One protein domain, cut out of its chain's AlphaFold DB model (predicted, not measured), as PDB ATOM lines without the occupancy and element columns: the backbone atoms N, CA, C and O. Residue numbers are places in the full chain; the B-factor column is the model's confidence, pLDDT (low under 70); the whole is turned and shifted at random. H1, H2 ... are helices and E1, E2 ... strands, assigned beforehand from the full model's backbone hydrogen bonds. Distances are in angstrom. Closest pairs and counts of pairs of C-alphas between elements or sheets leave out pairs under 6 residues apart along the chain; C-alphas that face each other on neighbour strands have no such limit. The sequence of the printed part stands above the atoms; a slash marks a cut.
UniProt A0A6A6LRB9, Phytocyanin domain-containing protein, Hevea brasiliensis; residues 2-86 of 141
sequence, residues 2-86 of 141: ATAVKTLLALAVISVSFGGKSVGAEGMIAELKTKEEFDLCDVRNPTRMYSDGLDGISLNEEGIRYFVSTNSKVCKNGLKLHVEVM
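Overview. This is residues 2 to 86 of the 141 residues of the protein "Phytocyanin domain-containing protein" of Hevea brasiliensis (UniProt A0A6A6LRB9). A strongly twisted sheet of four strands has the long helix H1 lying along one face, beneath which run the two long strands E3 and E4, and the short helix H2 on the opposite face. The short helix H3 sits at one end of the sheet, in the turn between E3 and E4. The 85 printed residues hold three named helices and four named strands, in the order H1 E1 H2 E2 E3 H3 E4, and the class is mixed, helices and strands. The sheet's order is E2 E1 E3 E4, antiparallel throughout. The whole is compact, with a radius of gyration of the C-alphas of 12.0 A and spans of 37 by 27 by 18 A.

Arrangement. From the first printed residue on come H1, residues 2 to 18; E1, 29 to 32; H2, 35 to 40; E2, 48 to 50; E3, 63 to 69; H3, 72 to 76; and E4, 80 to 85. H1 is on the sheet at a height of 9.1 A and runs along the strands, at 26 degrees to E3 on the local plane. It lies over E3, but only just not over E4: 4 of its C-alphas fall on E3 and 2 on E4. The closest C-alphas of H1 and E4 are those of Ser 17 and Leu 81, 7.2 A apart. E1 is an inner strand, antiparallel to E2 at 167 degrees, with N 50 and O 29 at 2.7 A, and to E3 at 141 degrees, with N 30 and O 68 at 2.8 A. H2 is on the opposite face from H1, over E3, at a height of 9.0 A; the closest C-alphas of H2 and E3 are those of Phe 38 and Tyr 66, 6.3 A apart. E3 and the edge strand E4 are antiparallel at 161 degrees, with N 65 and O 83 at 2.8 A. H3 only grazes the sheet with residues 74 to 76. H1 is apart from H2 and H3, while H2 and H3 are near each other, with 7 pairs of C-alphas within 10 A. In H1, H2 and H3 every O i to N i+4 pair is within hydrogen-bond range.

Along the chain. H1 begins at C-alpha 2, (173.427, 170.242, 121.017), and is 24.5 A long. E1 measures 9.9 A, H2 8.6 A, E2 6.8 A and H3 6.1 A. E3, 20.4 A long, begins at C-alpha 63, (183.390, 183.405, 124.646). E4, 16.4 A long, ends at C-alpha 85, (179.196, 180.741, 125.768).

Size, cuts and confidence. The two C-alphas farthest apart are those of Ala 2 and Lys 73, at 36.7 A. The printed part has no cut. The link from E2 to E3, residues 51 to 62, is long. The mean pLDDT of the printed part is 76.1; 28 residues are under 70, among them residues 2 to 12 and 17 to 27.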
ATOM      1  N   ALA A   2     173.099 169.428 119.844       51.19
ATOM      2  CA  ALA A   2     173.427 170.242 121.017       51.19
ATOM      3  C   ALA A   2     173.566 171.762 120.733       51.19
ATOM      4  O   ALA A   2     173.048 172.571 121.503       51.19
ATOM      5  N   THR A   3     174.071 172.157 119.555       54.31
ATOM      6  CA  THR A   3     174.154 173.568 119.112       54.31
ATOM      7  C   THR A   3     172.800 174.285 119.121       54.31
ATOM      8  O   THR A   3     172.688 175.391 119.637       54.31
ATOM      9  N   ALA A   4     171.743 173.632 118.619       54.28
ATOM     10  CA  ALA A   4     170.407 174.223 118.553       54.28
ATOM     11  C   ALA A   4     169.820 174.478 119.952       54.28
ATOM     12  O   ALA A   4     169.185 175.504 120.175       54.28
ATOM     13  N   VAL A   5     170.076 173.578 120.909       56.94
ATOM     14  CA  VAL A   5     169.604 173.713 122.298       56.94
ATOM     15  C   VAL A   5     170.340 174.847 123.020       56.94
ATOM     16  O   VAL A   5     169.710 175.620 123.741       56.94
ATOM     17  N   LYS A   6     171.650 175.004 122.778       60.53
ATOM     18  CA  LYS A   6     172.468 176.100 123.328       60.53
ATOM     19  C   LYS A   6     171.997 177.469 122.838       60.53
ATOM     20  O   LYS A   6     171.817 178.383 123.642       60.53
ATOM     21  N   THR A   7     171.749 177.591 121.532       60.25
ATOM     22  CA  THR A   7     171.204 178.817 120.940       60.25
ATOM     23  C   THR A   7     169.823 179.131 121.515       60.25
ATOM     24  O   THR A   7     169.582 180.267 121.911       60.25
ATOM     25  N   LEU A   8     168.948 178.129 121.655       62.06
ATOM     26  CA  LEU A   8     167.600 178.318 122.196       62.06
ATOM     27  C   LEU A   8     167.607 178.777 123.663       62.06
ATOM     28  O   LEU A   8     166.861 179.686 124.024       62.06
ATOM     29  N   LEU A   9     168.460 178.185 124.507       65.25
ATOM     30  CA  LEU A   9     168.558 178.556 125.922       65.25
ATOM     31  C   LEU A   9     169.058 179.990 126.085       65.25
ATOM     32  O   LEU A   9     168.513 180.751 126.880       65.25
ATOM     33  N   ALA A  10     170.068 180.382 125.315       67.50
ATOM     34  CA  ALA A  10     170.586 181.731 125.414       67.50
ATOM     35  C   ALA A  10     169.620 182.773 124.844       67.50
ATOM     36  O   ALA A  10     169.403 183.802 125.475       67.50
ATOM     37  N   LEU A  11     168.960 182.480 123.721       68.25
ATOM     38  CA  LEU A  11     167.857 183.297 123.211       68.25
ATOM     39  C   LEU A  11     166.750 183.470 124.252       68.25
ATOM     40  O   LEU A  11     166.247 184.580 124.419       68.25
ATOM     41  N   ALA A  12     166.408 182.412 124.990       69.62
ATOM     42  CA  ALA A  12     165.433 182.484 126.071       69.62
ATOM     43  C   ALA A  12     165.915 183.382 127.224       69.62
ATOM     44  O   ALA A  12     165.150 184.219 127.693       69.62
ATOM     45  N   VAL A  13     167.182 183.285 127.644       71.69
ATOM     46  CA  VAL A  13     167.756 184.148 128.701       71.69
ATOM     47  C   VAL A  13     167.772 185.618 128.280       71.69
ATOM     48  O   VAL A  13     167.399 186.490 129.070       71.69
ATOM     49  N   ILE A  14     168.154 185.904 127.033       71.12
ATOM     50  CA  ILE A  14     168.141 187.266 126.491       71.12
ATOM     51  C   ILE A  14     166.679 187.751 126.396       71.12
ATOM     52  O   ILE A  14     166.360 188.831 126.883       71.12
ATOM     53  N   SER A  15     165.750 186.935 125.900       69.31
ATOM     54  CA  SER A  15     164.326 187.302 125.792       69.31
ATOM     55  C   SER A  15     163.655 187.545 127.147       69.31
ATOM     56  O   SER A  15     162.837 188.451 127.270       69.31
ATOM     57  N   VAL A  16     164.014 186.785 128.185       70.62
ATOM     58  CA  VAL A  16     163.528 187.005 129.559       70.62
ATOM     59  C   VAL A  16     164.138 188.272 130.161       70.62
ATOM     60  O   VAL A  16     163.435 189.017 130.840       70.62
ATOM     61  N   SER A  17     165.417 188.546 129.889       69.12
ATOM     62  CA  SER A  17     166.115 189.728 130.422       69.12
ATOM     63  C   SER A  17     165.629 191.026 129.792       69.12
ATOM     64  O   SER A  17     165.522 192.040 130.476       69.12
ATOM     65  N   PHE A  18     165.332 191.000 128.493       69.81
ATOM     66  CA  PHE A  18     164.869 192.178 127.768       69.81
ATOM     67  C   PHE A  18     163.343 192.271 127.669       69.81
ATOM     68  O   PHE A  18     162.827 193.328 127.313       69.81
ATOM     69  N   GLY A  19     162.629 191.206 128.053       56.34
ATOM     70  CA  GLY A  19     161.183 191.075 127.919       56.34
ATOM     71  C   GLY A  19     160.760 191.061 126.449       56.34
ATOM     72  O   GLY A  19     161.328 191.751 125.612       56.34
ATOM     73  N   GLY A  20     159.714 190.315 126.096       53.59
ATOM     74  CA  GLY A  20     159.080 190.383 124.766       53.59
ATOM     75  C   GLY A  20     158.360 191.717 124.508       53.59
ATOM     76  O   GLY A  20     157.224 191.733 124.042       53.59
ATOM     77  N   LYS A  21     158.966 192.840 124.898       48.31
ATOM     78  CA  LYS A  21     158.387 194.173 124.881       48.31
ATOM     79  C   LYS A  21     158.843 194.860 123.600       48.31
ATOM     80  O   LYS A  21     160.022 195.113 123.389       48.31
ATOM     81  N   SER A  22     157.876 195.083 122.714       49.81
ATOM     82  CA  SER A  22     158.030 195.683 121.389       49.81
ATOM     83  C   SER A  22     159.028 196.845 121.376       49.81
ATOM     84  O   SER A  22     158.885 197.796 122.155       49.81
ATOM     85  N   VAL A  23     159.995 196.775 120.455       52.59
ATOM     86  CA  VAL A  23     160.950 197.845 120.147       52.59
ATOM     87  C   VAL A  23     160.168 199.115 119.827       52.59
ATOM     88  O   VAL A  23     159.584 199.268 118.762       52.59
ATOM     89  N   GLY A  24     160.084 200.014 120.799       51.16
ATOM     90  CA  GLY A  24     159.288 201.231 120.663       51.16
ATOM     91  C   GLY A  24     159.459 202.181 121.837       51.16
ATOM     92  O   GLY A  24     159.691 203.366 121.626       51.16
ATOM     93  N   ALA A  25     159.427 201.669 123.073       51.00
ATOM     94  CA  ALA A  25     159.536 202.511 124.272       51.00
ATOM     95  C   ALA A  25     160.869 202.372 125.038       51.00
ATOM     96  O   ALA A  25     161.273 203.308 125.725       51.00
ATOM     97  N   GLU A  26     161.577 201.241 124.917       54.22
ATOM     98  CA  GLU A  26     162.731 200.903 125.779       54.22
ATOM     99  C   GLU A  26     164.085 200.834 125.050       54.22
ATOM    100  O   GLU A  26     165.125 200.663 125.686       54.22
ATOM    101  N   GLY A  27     164.091 201.080 123.736       64.94
ATOM    102  CA  GLY A  27     165.283 201.045 122.885       64.94
ATOM    103  C   GLY A  27     165.455 199.718 122.140       64.94
ATOM    104  O   GLY A  27     164.823 198.719 122.465       64.94
ATOM    105  N   MET A  28     166.290 199.739 121.102       78.75
ATOM    106  CA  MET A  28     166.773 198.535 120.414       78.75
ATOM    107  C   MET A  28     167.800 197.822 121.302       78.75
ATOM    108  O   MET A  28     168.276 198.403 122.278       78.75
ATOM    109  N   ILE A  29     168.189 196.595 120.965       84.44
ATOM    110  CA  ILE A  29     169.253 195.888 121.695       84.44
ATOM    111  C   ILE A  29     170.540 195.963 120.885       84.44
ATOM    112  O   ILE A  29     170.535 195.728 119.684       84.44
ATOM    113  N   ALA A  30     171.645 196.299 121.532       87.56
ATOM    114  CA  ALA A  30     172.969 196.352 120.944       87.56
ATOM    115  C   ALA A  30     173.876 195.296 121.576       87.56
ATOM    116  O   ALA A  30     173.859 195.077 122.785       87.56
ATOM    117  N   GLU A  31     174.686 194.665 120.741       88.12
ATOM    118  CA  GLU A  31     175.758 193.767 121.135       88.12
ATOM    119  C   GLU A  31     177.082 194.532 121.114       88.12
ATOM    120  O   GLU A  31     177.435 195.159 120.111       88.12
ATOM    121  N   LEU A  32     177.808 194.482 122.222       89.50
ATOM    122  CA  LEU A  32     179.082 195.156 122.425       89.50
ATOM    123  C   LEU A  32     180.209 194.132 122.508       89.50
ATOM    124  O   LEU A  32     180.016 192.993 122.940       89.50
ATOM    125  N   LYS A  33     181.401 194.562 122.092       85.94
ATOM    126  CA  LYS A  33     182.581 193.699 122.047       85.94
ATOM    127  C   LYS A  33     183.355 193.728 123.359       85.94
ATOM    128  O   LYS A  33     183.955 192.725 123.733       85.94
ATOM    129  N   THR A  34     183.367 194.875 124.033       89.19
ATOM    130  CA  THR A  34     184.201 195.097 125.215       89.19
ATOM    131  C   THR A  34     183.372 195.291 126.477       89.19
ATOM    132  O   THR A  34     182.221 195.739 126.445       89.19
ATOM    133  N   LYS A  35     183.982 194.958 127.616       89.56
ATOM    134  CA  LYS A  35     183.367 195.138 128.931       89.56
ATOM    135  C   LYS A  35     183.215 196.619 129.280       89.56
ATOM    136  O   LYS A  35     182.245 197.000 129.931       89.56
ATOM    137  N   GLU A  36     184.142 197.454 128.831       90.69
ATOM    138  CA  GLU A  36     184.148 198.894 129.079       90.69
ATOM    139  C   GLU A  36     182.923 199.566 128.446       90.69
ATOM    140  O   GLU A  36     182.220 200.327 129.112       90.69
ATOM    141  N   GLU A  37     182.618 199.232 127.190       89.19
ATOM    142  CA  GLU A  37     181.422 199.723 126.497       89.19
ATOM    143  C   GLU A  37     180.144 199.256 127.214       89.19
ATOM    144  O   GLU A  37     179.200 200.029 127.382       89.19
ATOM    145  N   PHE A  38     180.130 198.011 127.699       89.50
ATOM    146  CA  PHE A  38     179.016 197.443 128.462       89.50
ATOM    147  C   PHE A  38     178.786 198.148 129.804       89.50
ATOM    148  O   PHE A  38     177.643 198.419 130.184       89.50
ATOM    149  N   ASP A  39     179.852 198.466 130.535       89.44
ATOM    150  CA  ASP A  39     179.745 199.113 131.842       89.44
ATOM    151  C   ASP A  39     179.374 200.595 131.719       89.44
ATOM    152  O   ASP A  39     178.598 201.107 132.532       89.44
ATOM    153  N   LEU A  40     179.849 201.265 130.666       91.25
ATOM    154  CA  LEU A  40     179.510 202.658 130.372       91.25
ATOM    155  C   LEU A  40     178.163 202.821 129.652       91.25
ATOM    156  O   LEU A  40     177.665 203.950 129.560       91.25
ATOM    157  N   CYS A  41     177.554 201.723 129.185       88.62
ATOM    158  CA  CYS A  41     176.412 201.737 128.268       88.62
ATOM    159  C   CYS A  41     176.708 202.568 127.005       88.62
ATOM    160  O   CYS A  41     175.875 203.372 126.563       88.62
ATOM    161  N   ASP A  42     177.920 202.411 126.467       90.25
ATOM    162  CA  ASP A  42     178.382 203.105 125.271       90.25
ATOM    163  C   ASP A  42     178.008 202.314 124.017       90.25
ATOM    164  O   ASP A  42     178.639 201.328 123.649       90.25
ATOM    165  N   VAL A  43     176.951 202.766 123.352       86.19
ATOM    166  CA  VAL A  43     176.409 202.156 122.132       86.19
ATOM    167  C   VAL A  43     176.824 202.913 120.871       86.19
ATOM    168  O   VAL A  43     176.126 202.862 119.861       86.19
ATOM    169  N   ARG A  44     177.950 203.640 120.906       85.56
ATOM    170  CA  ARG A  44     178.476 204.365 119.734       85.56
ATOM    171  C   ARG A  44     178.994 203.445 118.634       85.56
ATOM    172  O   ARG A  44     178.905 203.816 117.467       85.56
ATOM    173  N   ASN A  45     179.527 202.278 118.994       84.38
ATOM    174  CA  ASN A  45     180.092 201.333 118.033       84.38
ATOM    175  C   ASN A  45     179.632 199.889 118.308       84.38
ATOM    176  O   ASN A  45     180.443 199.026 118.650       84.38
ATOM    177  N   PRO A  46     178.320 199.615 118.195       84.69
ATOM    178  CA  PRO A  46     177.792 198.289 118.451       84.69
ATOM    179  C   PRO A  46     178.289 197.308 117.385       84.69
ATOM    180  O   PRO A  46     178.325 197.618 116.196       84.69
ATOM    181  N   THR A  47     178.649 196.100 117.812       86.38
ATOM    182  CA  THR A  47     179.035 195.005 116.906       86.38
ATOM    183  C   THR A  47     177.821 194.492 116.138       86.38
ATOM    184  O   THR A  47     177.912 194.165 114.955       86.38
ATOM    185  N   ARG A  48     176.663 194.465 116.803       85.06
ATOM    186  CA  ARG A  48     175.356 194.198 116.201       85.06
ATOM    187  C   ARG A  48     174.273 195.009 116.887       85.06
ATOM    188  O   ARG A  48     174.395 195.352 118.057       85.06
ATOM    189  N   MET A  49     173.196 195.281 116.162       84.50
ATOM    190  CA  MET A  49     172.009 195.934 116.695       84.50
ATOM    191  C   MET A  49     170.767 195.176 116.233       84.50
ATOM    192  O   MET A  49     170.683 194.761 115.080       84.50
ATOM    193  N   TYR A  50     169.827 194.988 117.148       80.56
ATOM    194  CA  TYR A  50     168.616 194.203 116.986       80.56
ATOM    195  C   TYR A  50     167.416 195.144 117.149       80.56
ATOM    196  O   TYR A  50     167.084 195.567 118.261       80.56
ATOM    197  N   SER A  51     166.817 195.521 116.016       76.81
ATOM    198  CA  SER A  51     165.660 196.423 115.929       76.81
ATOM    199  C   SER A  51     164.316 195.706 115.965       76.81
ATOM    200  O   SER A  51     163.317 196.314 116.324       76.81
ATOM    201  N   ASP A  52     164.293 194.420 115.621       70.00
ATOM    202  CA  ASP A  52     163.047 193.675 115.395       70.00
ATOM    203  C   ASP A  52     162.787 192.645 116.507       70.00
ATOM    204  O   ASP A  52     161.914 191.792 116.393       70.00
ATOM    205  N   GLY A  53     163.550 192.731 117.601       65.88
ATOM    206  CA  GLY A  53     163.525 191.773 118.701       65.88
ATOM    207  C   GLY A  53     164.707 190.806 118.678       65.88
ATOM    208  O   GLY A  53     165.704 191.008 117.985       65.88
ATOM    209  N   LEU A  54     164.614 189.773 119.511       67.81
ATOM    210  CA  LEU A  54     165.731 188.890 119.854       67.81
ATOM    211  C   LEU A  54     165.726 187.550 119.124       67.81
ATOM    212  O   LEU A  54     166.630 186.755 119.348       67.81
ATOM    213  N   ASP A  55     164.778 187.318 118.218       61.56
ATOM    214  CA  ASP A  55     164.523 186.012 117.595       61.56
ATOM    215  C   ASP A  55     165.683 185.448 116.742       61.56
ATOM    216  O   ASP A  55     165.631 184.298 116.314       61.56
ATOM    217  N   GLY A  56     166.755 186.216 116.504       65.00
ATOM    218  CA  GLY A  56     167.856 185.850 115.599       65.00
ATOM    219  C   GLY A  56     169.270 185.826 116.194       65.00
ATOM    220  O   GLY A  56     170.238 185.761 115.428       65.00
ATOM    221  N   ILE A  57     169.450 185.913 117.516       73.38
ATOM    222  CA  ILE A  57     170.801 185.896 118.115       73.38
ATOM    223  C   ILE A  57     171.417 184.493 118.044       73.38
ATOM    224  O   ILE A  57     171.082 183.590 118.806       73.38
ATOM    225  N   SER A  58     172.373 184.324 117.130       70.12
ATOM    226  CA  SER A  58     173.149 183.091 116.985       70.12
ATOM    227  C   SER A  58     174.398 183.139 117.862       70.12
ATOM    228  O   SER A  58     175.375 183.805 117.528       70.12
ATOM    229  N   LEU A  59     174.389 182.406 118.974       73.88
ATOM    230  CA  LEU A  59     175.557 182.223 119.842       73.88
ATOM    231  C   LEU A  59     176.388 181.016 119.407       73.88
ATOM    232  O   LEU A  59     176.464 180.006 120.102       73.88
ATOM    233  N   ASN A  60     176.955 181.113 118.209       69.81
ATOM    234  CA  ASN A  60     177.707 180.017 117.600       69.81
ATOM    235  C   ASN A  60     179.207 180.062 117.924       69.81
ATOM    236  O   ASN A  60     179.921 179.103 117.653       69.81
ATOM    237  N   GLU A  61     179.671 181.184 118.470       74.00
ATOM    238  CA  GLU A  61     181.056 181.399 118.874       74.00
ATOM    239  C   GLU A  61     181.154 181.342 120.393       74.00
ATOM    240  O   GLU A  61     180.348 181.952 121.103       74.00
ATOM    241  N   GLU A  62     182.156 180.609 120.864       78.06
ATOM    242  CA  GLU A  62     182.524 180.544 122.271       78.06
ATOM    243  C   GLU A  62     183.101 181.881 122.741       78.06
ATOM    244  O   GLU A  62     183.740 182.611 121.978       78.06
ATOM    245  N   GLY A  63     182.891 182.188 124.018       81.56
ATOM    246  CA  GLY A  63     183.390 183.405 124.646       81.56
ATOM    247  C   GLY A  63     182.294 184.304 125.207       81.56
ATOM    248  O   GLY A  63     181.117 183.944 125.279       81.56
ATOM    249  N   ILE A  64     182.718 185.479 125.665       84.75
ATOM    250  CA  ILE A  64     181.864 186.431 126.373       84.75
ATOM    251  C   ILE A  64     181.296 187.439 125.379       84.75
ATOM    252  O   ILE A  64     182.034 188.053 124.608       84.75
ATOM    253  N   ARG A  65     179.979 187.630 125.430       86.12
ATOM    254  CA  ARG A  65     179.245 188.616 124.637       86.12
ATOM    255  C   ARG A  65     178.434 189.510 125.564       86.12
ATOM    256  O   ARG A  65     177.886 189.055 126.570       86.12
ATOM    257  N   TYR A  66     178.356 190.788 125.219       88.31
ATOM    258  CA  TYR A  66     177.690 191.795 126.032       88.31
ATOM    259  C   TYR A  66     176.492 192.358 125.282       88.31
ATOM    260  O   TYR A  66     176.643 192.868 124.177       88.31
ATOM    261  N   PHE A  67     175.311 192.303 125.886       88.88
ATOM    262  CA  PHE A  67     174.078 192.835 125.315       88.88
ATOM    263  C   PHE A  67     173.562 193.979 126.181       88.88
ATOM    264  O   PHE A  67     173.489 193.861 127.405       88.88
ATOM    265  N   VAL A  68     173.188 195.090 125.559       88.62
ATOM    266  CA  VAL A  68     172.681 196.289 126.236       88.62
ATOM    267  C   VAL A  68     171.509 196.881 125.467       88.62
ATOM    268  O   VAL A  68     171.406 196.701 124.257       88.62
ATOM    269  N   SER A  69     170.641 197.639 126.134       86.75
ATOM    270  CA  SER A  69     169.712 198.514 125.409       86.75
ATOM    271  C   SER A  69     170.450 199.704 124.785       86.75
ATOM    272  O   SER A  69     171.335 200.295 125.407       86.75
ATOM    273  N   THR A  70     170.050 200.105 123.576       85.56
ATOM    274  CA  THR A  70     170.544 201.321 122.909       85.56
ATOM    275  C   THR A  70     170.157 202.598 123.643       85.56
ATOM    276  O   THR A  70     170.755 203.651 123.422       85.56
ATOM    277  N   ASN A  71     169.183 202.535 124.549       85.81
ATOM    278  CA  ASN A  71     168.872 203.652 125.418       85.81
ATOM    279  C   ASN A  71     169.793 203.625 126.644       85.81
ATOM    280  O   ASN A  71     169.593 202.843 127.574       85.81
ATOM    281  N   SER A  72     170.770 204.535 126.692       84.06
ATOM    282  CA  SER A  72     171.744 204.597 127.789       84.06
ATOM    283  C   SER A  72     171.111 204.767 129.174       84.06
ATOM    284  O   SER A  72     171.695 204.313 130.155       84.06
ATOM    285  N   LYS A  73     169.929 205.398 129.290       84.69
ATOM    286  CA  LYS A  73     169.211 205.470 130.575       84.69
ATOM    287  C   LYS A  73     168.695 204.087 130.961       84.69
ATOM    288  O   LYS A  73     168.969 203.619 132.053       84.69
ATOM    289  N   VAL A  74     168.023 203.403 130.041       85.19
ATOM    290  CA  VAL A  74     167.452 202.068 130.271       85.19
ATOM    291  C   VAL A  74     168.550 201.031 130.555       85.19
ATOM    292  O   VAL A  74     168.421 200.237 131.484       85.19
ATOM    293  N   CYS A  75     169.678 201.097 129.841       87.44
ATOM    294  CA  CYS A  75     170.849 200.260 130.114       87.44
ATOM    295  C   CYS A  75     171.408 200.486 131.530       87.44
ATOM    296  O   CYS A  75     171.620 199.527 132.274       87.44
ATOM    297  N   LYS A  76     171.578 201.749 131.955       87.56
ATOM    298  CA  LYS A  76     172.039 202.085 133.316       87.56
ATOM    299  C   LYS A  76     171.042 201.681 134.401       87.56
ATOM    300  O   LYS A  76     171.452 201.381 135.517       87.56
ATOM    301  N   ASN A  77     169.758 201.627 134.064       86.12
ATOM    302  CA  ASN A  77     168.694 201.151 134.942       86.12
ATOM    303  C   ASN A  77     168.643 199.617 135.077       86.12
ATOM    304  O   ASN A  77     167.796 199.115 135.812       86.12
ATOM    305  N   GLY A  78     169.543 198.877 134.417       82.12
ATOM    306  CA  GLY A  78     169.707 197.433 134.603       82.12
ATOM    307  C   GLY A  78     169.377 196.585 133.378       82.12
ATOM    308  O   GLY A  78     169.529 195.369 133.443       82.12
ATOM    309  N   LEU A  79     168.980 197.190 132.253       84.69
ATOM    310  CA  LEU A  79     168.707 196.459 131.013       84.69
ATOM    311  C   LEU A  79     170.004 196.159 130.243       84.69
ATOM    312  O   LEU A  79     170.282 196.735 129.184       84.69
ATOM    313  N   LYS A  80     170.830 195.289 130.830       87.69
ATOM    314  CA  LYS A  80     172.089 194.802 130.267       87.69
ATOM    315  C   LYS A  80     172.358 193.363 130.706       87.69
ATOM    316  O   LYS A  80     172.092 193.003 131.848       87.69
ATOM    317  N   LEU A  81     172.910 192.550 129.813       87.31
ATOM    318  CA  LEU A  81     173.143 191.125 130.020       87.31
ATOM    319  C   LEU A  81     174.540 190.741 129.531       87.31
ATOM    320  O   LEU A  81     174.919 191.048 128.402       87.31
ATOM    321  N   HIS A  82     175.296 190.047 130.378       87.38
ATOM    322  CA  HIS A  82     176.501 189.346 129.953       87.38
ATOM    323  C   HIS A  82     176.124 187.904 129.617       87.38
ATOM    324  O   HIS A  82     175.357 187.277 130.349       87.38
ATOM    325  N   VAL A  83     176.652 187.376 128.521       85.25
ATOM    326  CA  VAL A  83     176.446 185.983 128.132       85.25
ATOM    327  C   VAL A  83     177.801 185.354 127.888       85.25
ATOM    328  O   VAL A  83     178.562 185.825 127.048       85.25
ATOM    329  N   GLU A  84     178.100 184.291 128.623       84.94
ATOM    330  CA  GLU A  84     179.298 183.485 128.423       84.94
ATOM    331  C   GLU A  84     178.908 182.171 127.748       84.94
ATOM    332  O   GLU A  84     178.147 181.365 128.291       84.94
ATOM    333  N   VAL A  85     179.409 181.967 126.532       82.62
ATOM    334  CA  VAL A  85     179.196 180.741 125.768       82.62
ATOM    335  C   VAL A  85     180.391 179.832 126.019       82.62
ATOM    336  O   VAL A  85     181.458 180.023 125.439       82.62
ATOM    337  N   MET A  86     180.223 178.850 126.904       78.19
ATOM    338  CA  MET A  86     181.251 177.833 127.129       78.19
ATOM    339  C   MET A  86     181.362 176.883 125.925       78.19
ATOM    340  O   MET A  86     180.344 176.641 125.261       78.19
TER     341      MET A  86